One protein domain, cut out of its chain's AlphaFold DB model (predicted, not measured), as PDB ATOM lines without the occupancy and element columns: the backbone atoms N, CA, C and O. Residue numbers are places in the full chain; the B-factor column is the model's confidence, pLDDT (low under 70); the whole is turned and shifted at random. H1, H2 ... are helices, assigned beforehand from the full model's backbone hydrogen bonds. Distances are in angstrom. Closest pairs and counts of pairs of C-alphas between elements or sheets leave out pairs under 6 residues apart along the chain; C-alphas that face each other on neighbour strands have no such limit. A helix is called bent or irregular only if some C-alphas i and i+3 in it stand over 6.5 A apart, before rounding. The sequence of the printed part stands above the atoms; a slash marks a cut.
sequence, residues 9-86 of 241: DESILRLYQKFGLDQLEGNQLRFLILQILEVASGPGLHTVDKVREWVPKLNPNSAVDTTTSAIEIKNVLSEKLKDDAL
ATOM      1  N   ASP A   9      -5.738  45.182  89.599       70.88
ATOM      2  CA  ASP A   9      -6.816  44.188  89.698       70.88
ATOM      3  C   ASP A   9      -7.957  44.622  90.632       70.88
ATOM      4  O   ASP A   9      -9.138  44.462  90.313       70.88
ATOM      5  N   GLU A  10      -7.632  45.230  91.776       78.94
ATOM      6  CA  GLU A  10      -8.640  45.705  92.730       78.94
ATOM      7  C   GLU A  10      -9.359  46.962  92.198       78.94
ATOM      8  O   GLU A  10     -10.533  47.200  92.497       78.94
ATOM      9  N   SER A  11      -8.690  47.742  91.344       81.62
ATOM     10  CA  SER A  11      -9.280  48.898  90.659       81.62
ATOM     11  C   SER A  11     -10.272  48.476  89.570       81.62
ATOM     12  O   SER A  11     -11.363  49.048  89.484       81.62
ATOM     13  N   ILE A  12      -9.937  47.448  88.782       83.00
ATOM     14  CA  ILE A  12     -10.818  46.880  87.747       83.00
ATOM     15  C   ILE A  12     -12.065  46.265  88.386       83.00
ATOM     16  O   ILE A  12     -13.182  46.553  87.951       83.00
ATOM     17  N   LEU A  13     -11.902  45.490  89.465       84.25
ATOM     18  CA  LEU A  13     -13.022  44.857  90.166       84.25
ATOM     19  C   LEU A  13     -14.013  45.889  90.728       84.25
ATOM     20  O   LEU A  13     -15.226  45.715  90.626       84.25
ATOM     21  N   ARG A  14     -13.516  47.008  91.268       88.81
ATOM     22  CA  ARG A  14     -14.379  48.098  91.754       88.81
ATOM     23  C   ARG A  14     -15.162  48.772  90.633       88.81
ATOM     24  O   ARG A  14     -16.310  49.153  90.846       88.81
ATOM     25  N   LEU A  15     -14.555  48.960  89.461       86.94
ATOM     26  CA  LEU A  15     -15.274  49.490  88.300       86.94
ATOM     27  C   LEU A  15     -16.360  48.514  87.854       86.94
ATOM     28  O   LEU A  15     -17.497  48.929  87.647       86.94
ATOM     29  N   TYR A  16     -16.036  47.224  87.805       85.81
ATOM     30  CA  TYR A  16     -16.978  46.162  87.472       85.81
ATOM     31  C   TYR A  16     -18.218  46.181  88.386       85.81
ATOM     32  O   TYR A  16     -19.345  46.198  87.892       85.81
ATOM     33  N   GLN A  17     -18.010  46.321  89.700       91.12
ATOM     34  CA  GLN A  17     -19.081  46.448  90.698       91.12
ATOM     35  C   GLN A  17     -19.881  47.751  90.585       91.12
ATOM     36  O   GLN A  17     -21.099  47.755  90.733       91.12
ATOM     37  N   LYS A  18     -19.226  48.886  90.299       92.81
ATOM     38  CA  LYS A  18     -19.917  50.181  90.137       92.81
ATOM     39  C   LYS A  18     -20.907  50.185  88.977       92.81
ATOM     40  O   LYS A  18     -21.918  50.876  89.053       92.81
ATOM     41  N   PHE A  19     -20.604  49.440  87.919       90.00
ATOM     42  CA  PHE A  19     -21.505  49.250  86.787       90.00
ATOM     43  C   PHE A  19     -22.494  48.089  86.997       90.00
ATOM     44  O   PHE A  19     -23.284  47.810  86.099       90.00
ATOM     45  N   GLY A  20     -22.469  47.420  88.158       90.75
ATOM     46  CA  GLY A  20     -23.337  46.285  88.482       90.75
ATOM     47  C   GLY A  20     -23.086  45.046  87.620       90.75
ATOM     48  O   GLY A  20     -23.959  44.188  87.508       90.75
ATOM     49  N   LEU A  21     -21.920  44.953  86.974       91.06
ATOM     50  CA  LEU A  21     -21.598  43.856  86.056       91.06
ATOM     51  C   LEU A  21     -21.342  42.541  86.801       91.06
ATOM     52  O   LEU A  21     -21.511  41.470  86.228       91.06
ATOM     53  N   ASP A  22     -20.988  42.620  88.082       89.44
ATOM     54  CA  ASP A  22     -20.839  41.487  88.999       89.44
ATOM     55  C   ASP A  22     -22.160  40.779  89.315       89.44
ATOM     56  O   ASP A  22     -22.143  39.633  89.755       89.44
ATOM     57  N   GLN A  23     -23.291  41.439  89.063       90.69
ATOM     58  CA  GLN A  23     -24.631  40.888  89.274       90.69
ATOM     59  C   GLN A  23     -25.175  40.149  88.043       90.69
ATOM     60  O   GLN A  23     -26.269  39.592  88.092       90.69
ATOM     61  N   LEU A  24     -24.443  40.165  86.925       89.19
ATOM     62  CA  LEU A  24     -24.868  39.539  85.681       89.19
ATOM     63  C   LEU A  24     -24.342  38.105  85.574       89.19
ATOM     64  O   LEU A  24     -23.158  37.828  85.765       89.19
ATOM     65  N   GLU A  25     -25.215  37.187  85.170       90.50
ATOM     66  CA  GLU A  25     -24.831  35.824  84.826       90.50
ATOM     67  C   GLU A  25     -23.973  35.791  83.550       90.50
ATOM     68  O   GLU A  25     -24.044  36.673  82.688       90.50
ATOM     69  N   GLY A  26     -23.202  34.716  83.356       88.69
ATOM     70  CA  GLY A  26     -22.273  34.600  82.224       88.69
ATOM     71  C   GLY A  26     -22.918  34.817  80.847       88.69
ATOM     72  O   GLY A  26     -22.307  35.414  79.962       88.69
ATOM     73  N   ASN A  27     -24.172  34.395  80.656       84.44
ATOM     74  CA  ASN A  27     -24.899  34.630  79.404       84.44
ATOM     75  C   ASN A  27     -25.365  36.085  79.243       84.44
ATOM     76  O   ASN A  27     -25.372  36.598  78.123       84.44
ATOM     77  N   GLN A  28     -25.711  36.757  80.340       84.19
ATOM     78  CA  GLN A  28     -26.090  38.169  80.341       84.19
ATOM     79  C   GLN A  28     -24.876  39.054  80.037       84.19
ATOM     80  O   GLN A  28     -24.972  39.965  79.218       84.19
ATOM     81  N   LEU A  29     -23.706  38.717  80.591       87.94
ATOM     82  CA  LEU A  29     -22.437  39.379  80.273       87.94
ATOM     83  C   LEU A  29     -22.045  39.211  78.805       87.94
ATOM     84  O   LEU A  29     -21.689  40.186  78.148       87.94
ATOM     85  N   ARG A  30     -22.153  37.993  78.263       89.38
ATOM     86  CA  ARG A  30     -21.894  37.729  76.837       89.38
ATOM     87  C   ARG A  30     -22.813  38.553  75.939       89.38
ATOM     88  O   ARG A  30     -22.348  39.135  74.964       89.38
ATOM     89  N   PHE A  31     -24.100  38.632  76.279       85.12
ATOM     90  CA  PHE A  31     -25.061  39.440  75.532       85.12
ATOM     91  C   PHE A  31     -24.733  40.939  75.607       85.12
ATOM     92  O   PHE A  31     -24.730  41.609  74.579       85.12
ATOM     93  N   LEU A  32     -24.388  41.449  76.792       85.44
ATOM     94  CA  LEU A  32     -23.999  42.847  76.985       85.44
ATOM     95  C   LEU A  32     -22.737  43.216  76.195       85.44
ATOM     96  O   LEU A  32     -22.690  44.276  75.577       85.44
ATOM     97  N   ILE A  33     -21.732  42.337  76.162       88.25
ATOM     98  CA  ILE A  33     -20.520  42.547  75.357       88.25
ATOM     99  C   ILE A  33     -20.885  42.687  73.876       88.25
ATOM    100  O   ILE A  33     -20.423  43.617  73.222       88.25
ATOM    101  N   LEU A  34     -21.751  41.815  73.353       86.56
ATOM    102  CA  LEU A  34     -22.193  41.900  71.959       86.56
ATOM    103  C   LEU A  34     -22.981  43.189  71.670       86.56
ATOM    104  O   LEU A  34     -22.777  43.786  70.618       86.56
ATOM    105  N   GLN A  35     -23.815  43.655  72.606       82.12
ATOM    106  CA  GLN A  35     -24.522  44.942  72.498       82.12
ATOM    107  C   GLN A  35     -23.550  46.127  72.429       82.12
ATOM    108  O   GLN A  35     -23.680  46.995  71.572       82.12
ATOM    109  N   ILE A  36     -22.532  46.142  73.295       83.94
ATOM    110  CA  ILE A  36     -21.503  47.190  73.296       83.94
ATOM    111  C   ILE A  36     -20.721  47.179  71.978       83.94
ATOM    112  O   ILE A  36     -20.421  48.241  71.436       83.94
ATOM    113  N   LEU A  37     -20.410  45.991  71.449       83.38
ATOM    114  CA  LEU A  37     -19.714  45.858  70.170       83.38
ATOM    115  C   LEU A  37     -20.551  46.367  68.996       83.38
ATOM    116  O   LEU A  37     -19.991  47.020  68.123       83.38
ATOM    117  N   GLU A  38     -21.866  46.135  68.988       77.25
ATOM    118  CA  GLU A  38     -22.762  46.676  67.956       77.25
ATOM    119  C   GLU A  38     -22.774  48.210  67.976       77.25
ATOM    120  O   GLU A  38     -22.480  48.841  66.956       77.25
ATOM    121  N   VAL A  39     -22.984  48.808  69.153       71.81
ATOM    122  CA  VAL A  39     -23.039  50.270  69.324       71.81
ATOM    123  C   VAL A  39     -21.696  50.930  68.986       71.81
ATOM    124  O   VAL A  39     -21.653  52.018  68.408       71.81
ATOM    125  N   ALA A  40     -20.580  50.274  69.312       73.69
ATOM    126  CA  ALA A  40     -19.234  50.784  69.063       73.69
ATOM    127  C   ALA A  40     -18.720  50.537  67.628       73.69
ATOM    128  O   ALA A  40     -17.618  50.982  67.301       73.69
ATOM    129  N   SER A  41     -19.475  49.852  66.763       66.62
ATOM    130  CA  SER A  41     -19.084  49.490  65.387       66.62
ATOM    131  C   SER A  41     -19.640  50.424  64.295       66.62
ATOM    132  O   SER A  41     -19.883  49.999  63.166       66.62
ATOM    133  N   GLY A  42     -19.825  51.714  64.601       61.69
ATOM    134  CA  GLY A  42     -20.266  52.731  63.634       61.69
ATOM    135  C   GLY A  42     -19.311  52.951  62.437       61.69
ATOM    136  O   GLY A  42     -18.203  52.410  62.408       61.69
ATOM    137  N   PRO A  43     -19.708  53.760  61.430       53.00
ATOM    138  CA  PRO A  43     -18.923  53.969  60.211       53.00
ATOM    139  C   PRO A  43     -17.498  54.462  60.517       53.00
ATOM    140  O   PRO A  43     -17.320  55.538  61.082       53.00
ATOM    141  N   GLY A  44     -16.488  53.669  60.144       58.03
ATOM    142  CA  GLY A  44     -15.069  53.968  60.381       58.03
ATOM    143  C   GLY A  44     -14.474  53.422  61.689       58.03
ATOM    144  O   GLY A  44     -13.295  53.664  61.946       58.03
ATOM    145  N   LEU A  45     -15.231  52.676  62.508       57.88
ATOM    146  CA  LEU A  45     -14.716  52.034  63.726       57.88
ATOM    147  C   LEU A  45     -14.467  50.524  63.556       57.88
ATOM    148  O   LEU A  45     -15.381  49.725  63.372       57.88
ATOM    149  N   HIS A  46     -13.203  50.133  63.734       68.06
ATOM    150  CA  HIS A  46     -12.676  48.760  63.684       68.06
ATOM    151  C   HIS A  46     -12.824  47.998  65.018       68.06
ATOM    152  O   HIS A  46     -11.920  47.291  65.462       68.06
ATOM    153  N   THR A  47     -13.937  48.183  65.729       72.12
ATOM    154  CA  THR A  47     -14.077  47.680  67.110       72.12
ATOM    155  C   THR A  47     -14.080  46.152  67.179       72.12
ATOM    156  O   THR A  47     -13.420  45.579  68.045       72.12
ATOM    157  N   VAL A  48     -14.726  45.480  66.220       76.50
ATOM    158  CA  VAL A  48     -14.654  44.015  66.084       76.50
ATOM    159  C   VAL A  48     -13.215  43.566  65.801       76.50
ATOM    160  O   VAL A  48     -12.756  42.596  66.396       76.50
ATOM    161  N   ASP A  49     -12.464  44.300  64.975       79.62
ATOM    162  CA  ASP A  49     -11.071  43.962  64.651       79.62
ATOM    163  C   ASP A  49     -10.154  44.071  65.883       79.62
ATOM    164  O   ASP A  49      -9.299  43.212  66.091       79.62
ATOM    165  N   LYS A  50     -10.382  45.061  66.761       82.00
ATOM    166  CA  LYS A  50      -9.660  45.180  68.041       82.00
ATOM    167  C   LYS A  50      -9.928  44.012  68.985       82.00
ATOM    168  O   LYS A  50      -9.006  43.543  69.645       82.00
ATOM    169  N   VAL A  51     -11.163  43.508  69.040       84.88
ATOM    170  CA  VAL A  51     -11.468  42.297  69.822       84.88
ATOM    171  C   VAL A  51     -10.665  41.113  69.292       84.88
ATOM    172  O   VAL A  51     -10.082  40.372  70.086       84.88
ATOM    173  N   ARG A  52     -10.564  40.969  67.962       84.94
ATOM    174  CA  ARG A  52      -9.755  39.900  67.362       84.94
ATOM    175  C   ARG A  52      -8.275  40.016  67.705       84.94
ATOM    176  O   ARG A  52      -7.610  39.000  67.867       84.94
ATOM    177  N   GLU A  53      -7.773  41.237  67.855       84.50
ATOM    178  CA  GLU A  53      -6.395  41.496  68.268       84.50
ATOM    179  C   GLU A  53      -6.151  41.197  69.761       84.50
ATOM    180  O   GLU A  53      -5.102  40.666  70.129       84.50
ATOM    181  N   TRP A  54      -7.088  41.559  70.642       87.50
ATOM    182  CA  TRP A  54      -6.876  41.513  72.096       87.50
ATOM    183  C   TRP A  54      -7.155  40.150  72.724       87.50
ATOM    184  O   TRP A  54      -6.467  39.774  73.672       87.50
ATOM    185  N   VAL A  55      -8.117  39.384  72.204       88.62
ATOM    186  CA  VAL A  55      -8.476  38.074  72.777       88.62
ATOM    187  C   VAL A  55      -7.283  37.101  72.812       88.62
ATOM    188  O   VAL A  55      -7.019  36.553  73.886       88.62
ATOM    189  N   PRO A  56      -6.484  36.932  71.737       88.88
ATOM    190  CA  PRO A  56      -5.305  36.062  71.771       88.88
ATOM    191  C   PRO A  56      -4.195  36.564  72.705       88.88
ATOM    192  O   PRO A  56      -3.439  35.759  73.241       88.88
ATOM    193  N   LYS A  57      -4.094  37.884  72.935       88.62
ATOM    194  CA  LYS A  57      -3.123  38.467  73.882       88.62
ATOM    195  C   LYS A  57      -3.472  38.144  75.334       88.62
ATOM    196  O   LYS A  57      -2.574  37.985  76.152       88.62
ATOM    197  N   LEU A  58      -4.766  38.053  75.644       86.94
ATOM    198  CA  LEU A  58      -5.262  37.697  76.975       86.94
ATOM    199  C   LEU A  58      -5.235  36.183  77.212       86.94
ATOM    200  O   LEU A  58      -4.916  35.738  78.309       86.94
ATOM    201  N   ASN A  59      -5.556  35.389  76.189       88.38
ATOM    202  CA  ASN A  59      -5.486  33.933  76.246       88.38
ATOM    203  C   ASN A  59      -4.981  33.368  74.903       88.38
ATOM    204  O   ASN A  59      -5.775  33.256  73.960       88.38
ATOM    205  N   PRO A  60      -3.701  32.949  74.828       87.81
ATOM    206  CA  PRO A  60      -3.067  32.482  73.592       87.81
ATOM    207  C   PRO A  60      -3.729  31.270  72.927       87.81
ATOM    208  O   PRO A  60      -3.575  31.080  71.726       87.81
ATOM    209  N   ASN A  61      -4.480  30.460  73.679       88.56
ATOM    210  CA  ASN A  61      -5.148  29.262  73.157       88.56
ATOM    211  C   ASN A  61      -6.548  29.549  72.583       88.56
ATOM    212  O   ASN A  61      -7.282  28.621  72.246       88.56
ATOM    213  N   SER A  62      -6.958  30.817  72.512       85.00
ATOM    214  CA  SER A  62      -8.287  31.191  72.023       85.00
ATOM    215  C   SER A  62      -8.361  31.094  70.500       85.00
ATOM    216  O   SER A  62      -7.592  31.746  69.796       85.00
ATOM    217  N   ALA A  63      -9.334  30.344  69.982       80.06
ATOM    218  CA  ALA A  63      -9.689  30.386  68.567       80.06
ATOM    219  C   ALA A  63     -10.598  31.597  68.306       80.06
ATOM    220  O   ALA A  63     -11.670  31.710  68.902       80.06
ATOM    221  N   VAL A  64     -10.165  32.507  67.433       80.00
ATOM    222  CA  VAL A  64     -10.922  33.709  67.057       80.00
ATOM    223  C   VAL A  64     -11.298  33.618  65.585       80.00
ATOM    224  O   VAL A  64     -10.424  33.481  64.733       80.00
ATOM    225  N   ASP A  65     -12.591  33.726  65.284       79.69
ATOM    226  CA  ASP A  65     -13.066  33.793  63.905       79.69
ATOM    227  C   ASP A  65     -12.802  35.180  63.289       79.69
ATOM    228  O   ASP A  65     -13.154  36.227  63.844       79.69
ATOM    229  N   THR A  66     -12.173  35.186  62.115       75.38
ATOM    230  CA  THR A  66     -11.838  36.407  61.373       75.38
ATOM    231  C   THR A  66     -12.941  36.854  60.423       75.38
ATOM    232  O   THR A  66     -12.837  37.941  59.858       75.38
ATOM    233  N   THR A  67     -13.974  36.032  60.225       75.06
ATOM    234  CA  THR A  67     -14.990  36.248  59.187       75.06
ATOM    235  C   THR A  67     -16.260  36.930  59.698       75.06
ATOM    236  O   THR A  67     -16.882  37.678  58.944       75.06
ATOM    237  N   THR A  68     -16.591  36.773  60.985       77.38
ATOM    238  CA  THR A  68     -17.767  37.384  61.624       77.38
ATOM    239  C   THR A  68     -17.738  38.902  61.490       77.38
ATOM    240  O   THR A  68     -16.792  39.552  61.940       77.38
ATOM    241  N   SER A  69     -18.787  39.495  60.925       77.50
ATOM    242  CA  SER A  69     -18.877  40.949  60.725       77.50
ATOM    243  C   SER A  69     -19.742  41.638  61.787       77.50
ATOM    244  O   SER A  69     -20.595  41.021  62.421       77.50
ATOM    245  N   ALA A  70     -19.592  42.958  61.944       74.69
ATOM    246  CA  ALA A  70     -20.482  43.749  62.803       74.69
ATOM    247  C   ALA A  70     -21.962  43.668  62.362       74.69
ATOM    248  O   ALA A  70     -22.866  43.760  63.189       74.69
ATOM    249  N   ILE A  71     -22.210  43.445  61.066       78.00
ATOM    250  CA  ILE A  71     -23.555  43.263  60.500       78.00
ATOM    251  C   ILE A  71     -24.188  41.971  61.029       78.00
ATOM    252  O   ILE A  71     -25.370  41.951  61.359       78.00
ATOM    253  N   GLU A  72     -23.405  40.905  61.148       81.44
ATOM    254  CA  GLU A  72     -23.872  39.624  61.674       81.44
ATOM    255  C   GLU A  72     -24.271  39.733  63.150       81.44
ATOM    256  O   GLU A  72     -25.362  39.305  63.526       81.44
ATOM    257  N   ILE A  73     -23.448  40.410  63.963       80.50
ATOM    258  CA  ILE A  73     -23.768  40.718  65.366       80.50
ATOM    259  C   ILE A  73     -25.086  41.498  65.446       80.50
ATOM    260  O   ILE A  73     -25.989  41.120  66.195       80.50
ATOM    261  N   LYS A  74     -25.231  42.547  64.629       80.00
ATOM    262  CA  LYS A  74     -26.448  43.361  64.576       80.00
ATOM    263  C   LYS A  74     -27.687  42.538  64.228       80.00
ATOM    264  O   LYS A  74     -28.718  42.696  64.877       80.00
ATOM    265  N   ASN A  75     -27.589  41.643  63.248       81.69
ATOM    266  CA  ASN A  75     -28.709  40.803  62.831       81.69
ATOM    267  C   ASN A  75     -29.161  39.877  63.969       81.69
ATOM    268  O   ASN A  75     -30.340  39.885  64.324       81.69
ATOM    269  N   VAL A  76     -28.229  39.172  64.616       81.88
ATOM    270  CA  VAL A  76     -28.540  38.249  65.724       81.88
ATOM    271  C   VAL A  76     -29.131  38.985  66.931       81.88
ATOM    272  O   VAL A  76     -30.102  38.524  67.535       81.88
ATOM    273  N   LEU A  77     -28.587  40.154  67.279       80.12
ATOM    274  CA  LEU A  77     -29.129  40.973  68.365       80.12
ATOM    275  C   LEU A  77     -30.518  41.519  68.020       80.12
ATOM    276  O   LEU A  77     -31.393  41.518  68.883       80.12
ATOM    277  N   SER A  78     -30.747  41.925  66.769       73.31
ATOM    278  CA  SER A  78     -32.051  42.419  66.313       73.31
ATOM    279  C   SER A  78     -33.137  41.341  66.330       73.31
ATOM    280  O   SER A  78     -34.291  41.649  66.612       73.31
ATOM    281  N   GLU A  79     -32.783  40.074  66.090       70.94
ATOM    282  CA  GLU A  79     -33.713  38.948  66.211       70.94
ATOM    283  C   GLU A  79     -34.046  38.624  67.664       70.94
ATOM    284  O   GLU A  79     -35.204  38.364  67.976       70.94
ATOM    285  N   LYS A  80     -33.060  38.701  68.563       68.56
ATOM    286  CA  LYS A  80     -33.245  38.428  69.995       68.56
ATOM    287  C   LYS A  80     -33.950  39.566  70.749       68.56
ATOM    288  O   LYS A  80     -34.524  39.325  71.804       68.56
ATOM    289  N   LEU A  81     -33.912  40.786  70.207       64.62
ATOM    290  CA  LEU A  81     -34.627  41.971  70.698       64.62
ATOM    291  C   LEU A  81     -36.036  42.129  70.099       64.62
ATOM    292  O   LEU A  81     -36.700  43.130  70.380       64.62
ATOM    293  N   LYS A  82     -36.519  41.177  69.282       64.12
ATOM    294  CA  LYS A  82     -37.947  41.080  68.939       64.12
ATOM    295  C   LYS A  82     -38.703  40.701  70.211       64.12
ATOM    296  O   LYS A  82     -38.914  39.535  70.502       64.12
ATOM    297  N   ASP A  83     -39.006  41.721  70.999       67.06
ATOM    298  CA  ASP A  83     -39.603  41.611  72.319       67.06
ATOM    299  C   ASP A  83     -41.029  41.059  72.191       67.06
ATOM    300  O   ASP A  83     -41.928  41.726  71.663       67.06
ATOM    301  N   ASP A  84     -41.233  39.824  72.649       64.56
ATOM    302  CA  ASP A  84     -42.544  39.170  72.684       64.56
ATOM    303  C   ASP A  84     -43.564  40.036  73.441       64.56
ATOM    304  O   ASP A  84     -44.725  40.127  73.034       64.56
ATOM    305  N   ALA A  85     -43.111  40.794  74.450       69.19
ATOM    306  CA  ALA A  85     -43.944  41.739  75.188       69.19
ATOM    307  C   ALA A  85     -44.407  42.929  74.324       69.19
ATOM    308  O   ALA A  85     -45.533  43.412  74.478       69.19
ATOM    309  N   LEU A  86     -43.585  43.396  73.375       76.94
ATOM    310  CA  LEU A  86     -43.962  44.455  72.428       76.94
ATOM    311  C   LEU A  86     -44.952  43.937  71.378       76.94
ATOM    312  O   LEU A  86     -45.869  44.663  70.981       76.94
TER     313      LEU A  86
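This is residues 9 to 86 of the 241 residues of the protein "MRH domain-containing protein" of Blastocystis hominis (UniProt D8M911). This is an open frame of four helices: H2, H3 and H4 spread from one corner, where the end of H2 meets the starts of H3 and H4, while H1 lies off to one side of H2, apart from the other three. Residues 15 to 20 and 81 to 86 stick out. The 78 printed residues include helices H1 to H4 in chain order, no named strand: all helix, loose, radius of gyration of the C-alphas 14.6 A, spans 40 by 33 by 25 A.

H1, residues 9 to 18, begins at C-alpha (-6.816, 44.188, 89.698), 14.4 A long. H2, 26 to 39, spans 20.3 A; H3, 47 to 58, 16.6 A, only just irregular, C-alphas 53 and 56 being 6.6 A apart. H4, 70 to 80, 15.6 A, ends at C-alpha (-33.245, 38.428, 69.995).

H1 is apart from H2, H3 and H4. H2 touches H4 with residues 34 to 38 alone, closest C-alphas Glu 38 and Lys 74, 6.0 A, at a steep tilt of 54 degrees, opposite ways. H3 is close but not clearly touching H2, closest C-alphas Leu 37 and Thr 47, 6.7 A. Every O i to N i+4 pair is within hydrogen-bond range in H1, H2 and H4; 6 of 8 in H3.

The farthest C-alphas, Pro 60 and Leu 86, are 42.6 A apart. No cut; H3 to H4 is a long link. pLDDT is under 70 at residues 41 to 46 and 80 to 85.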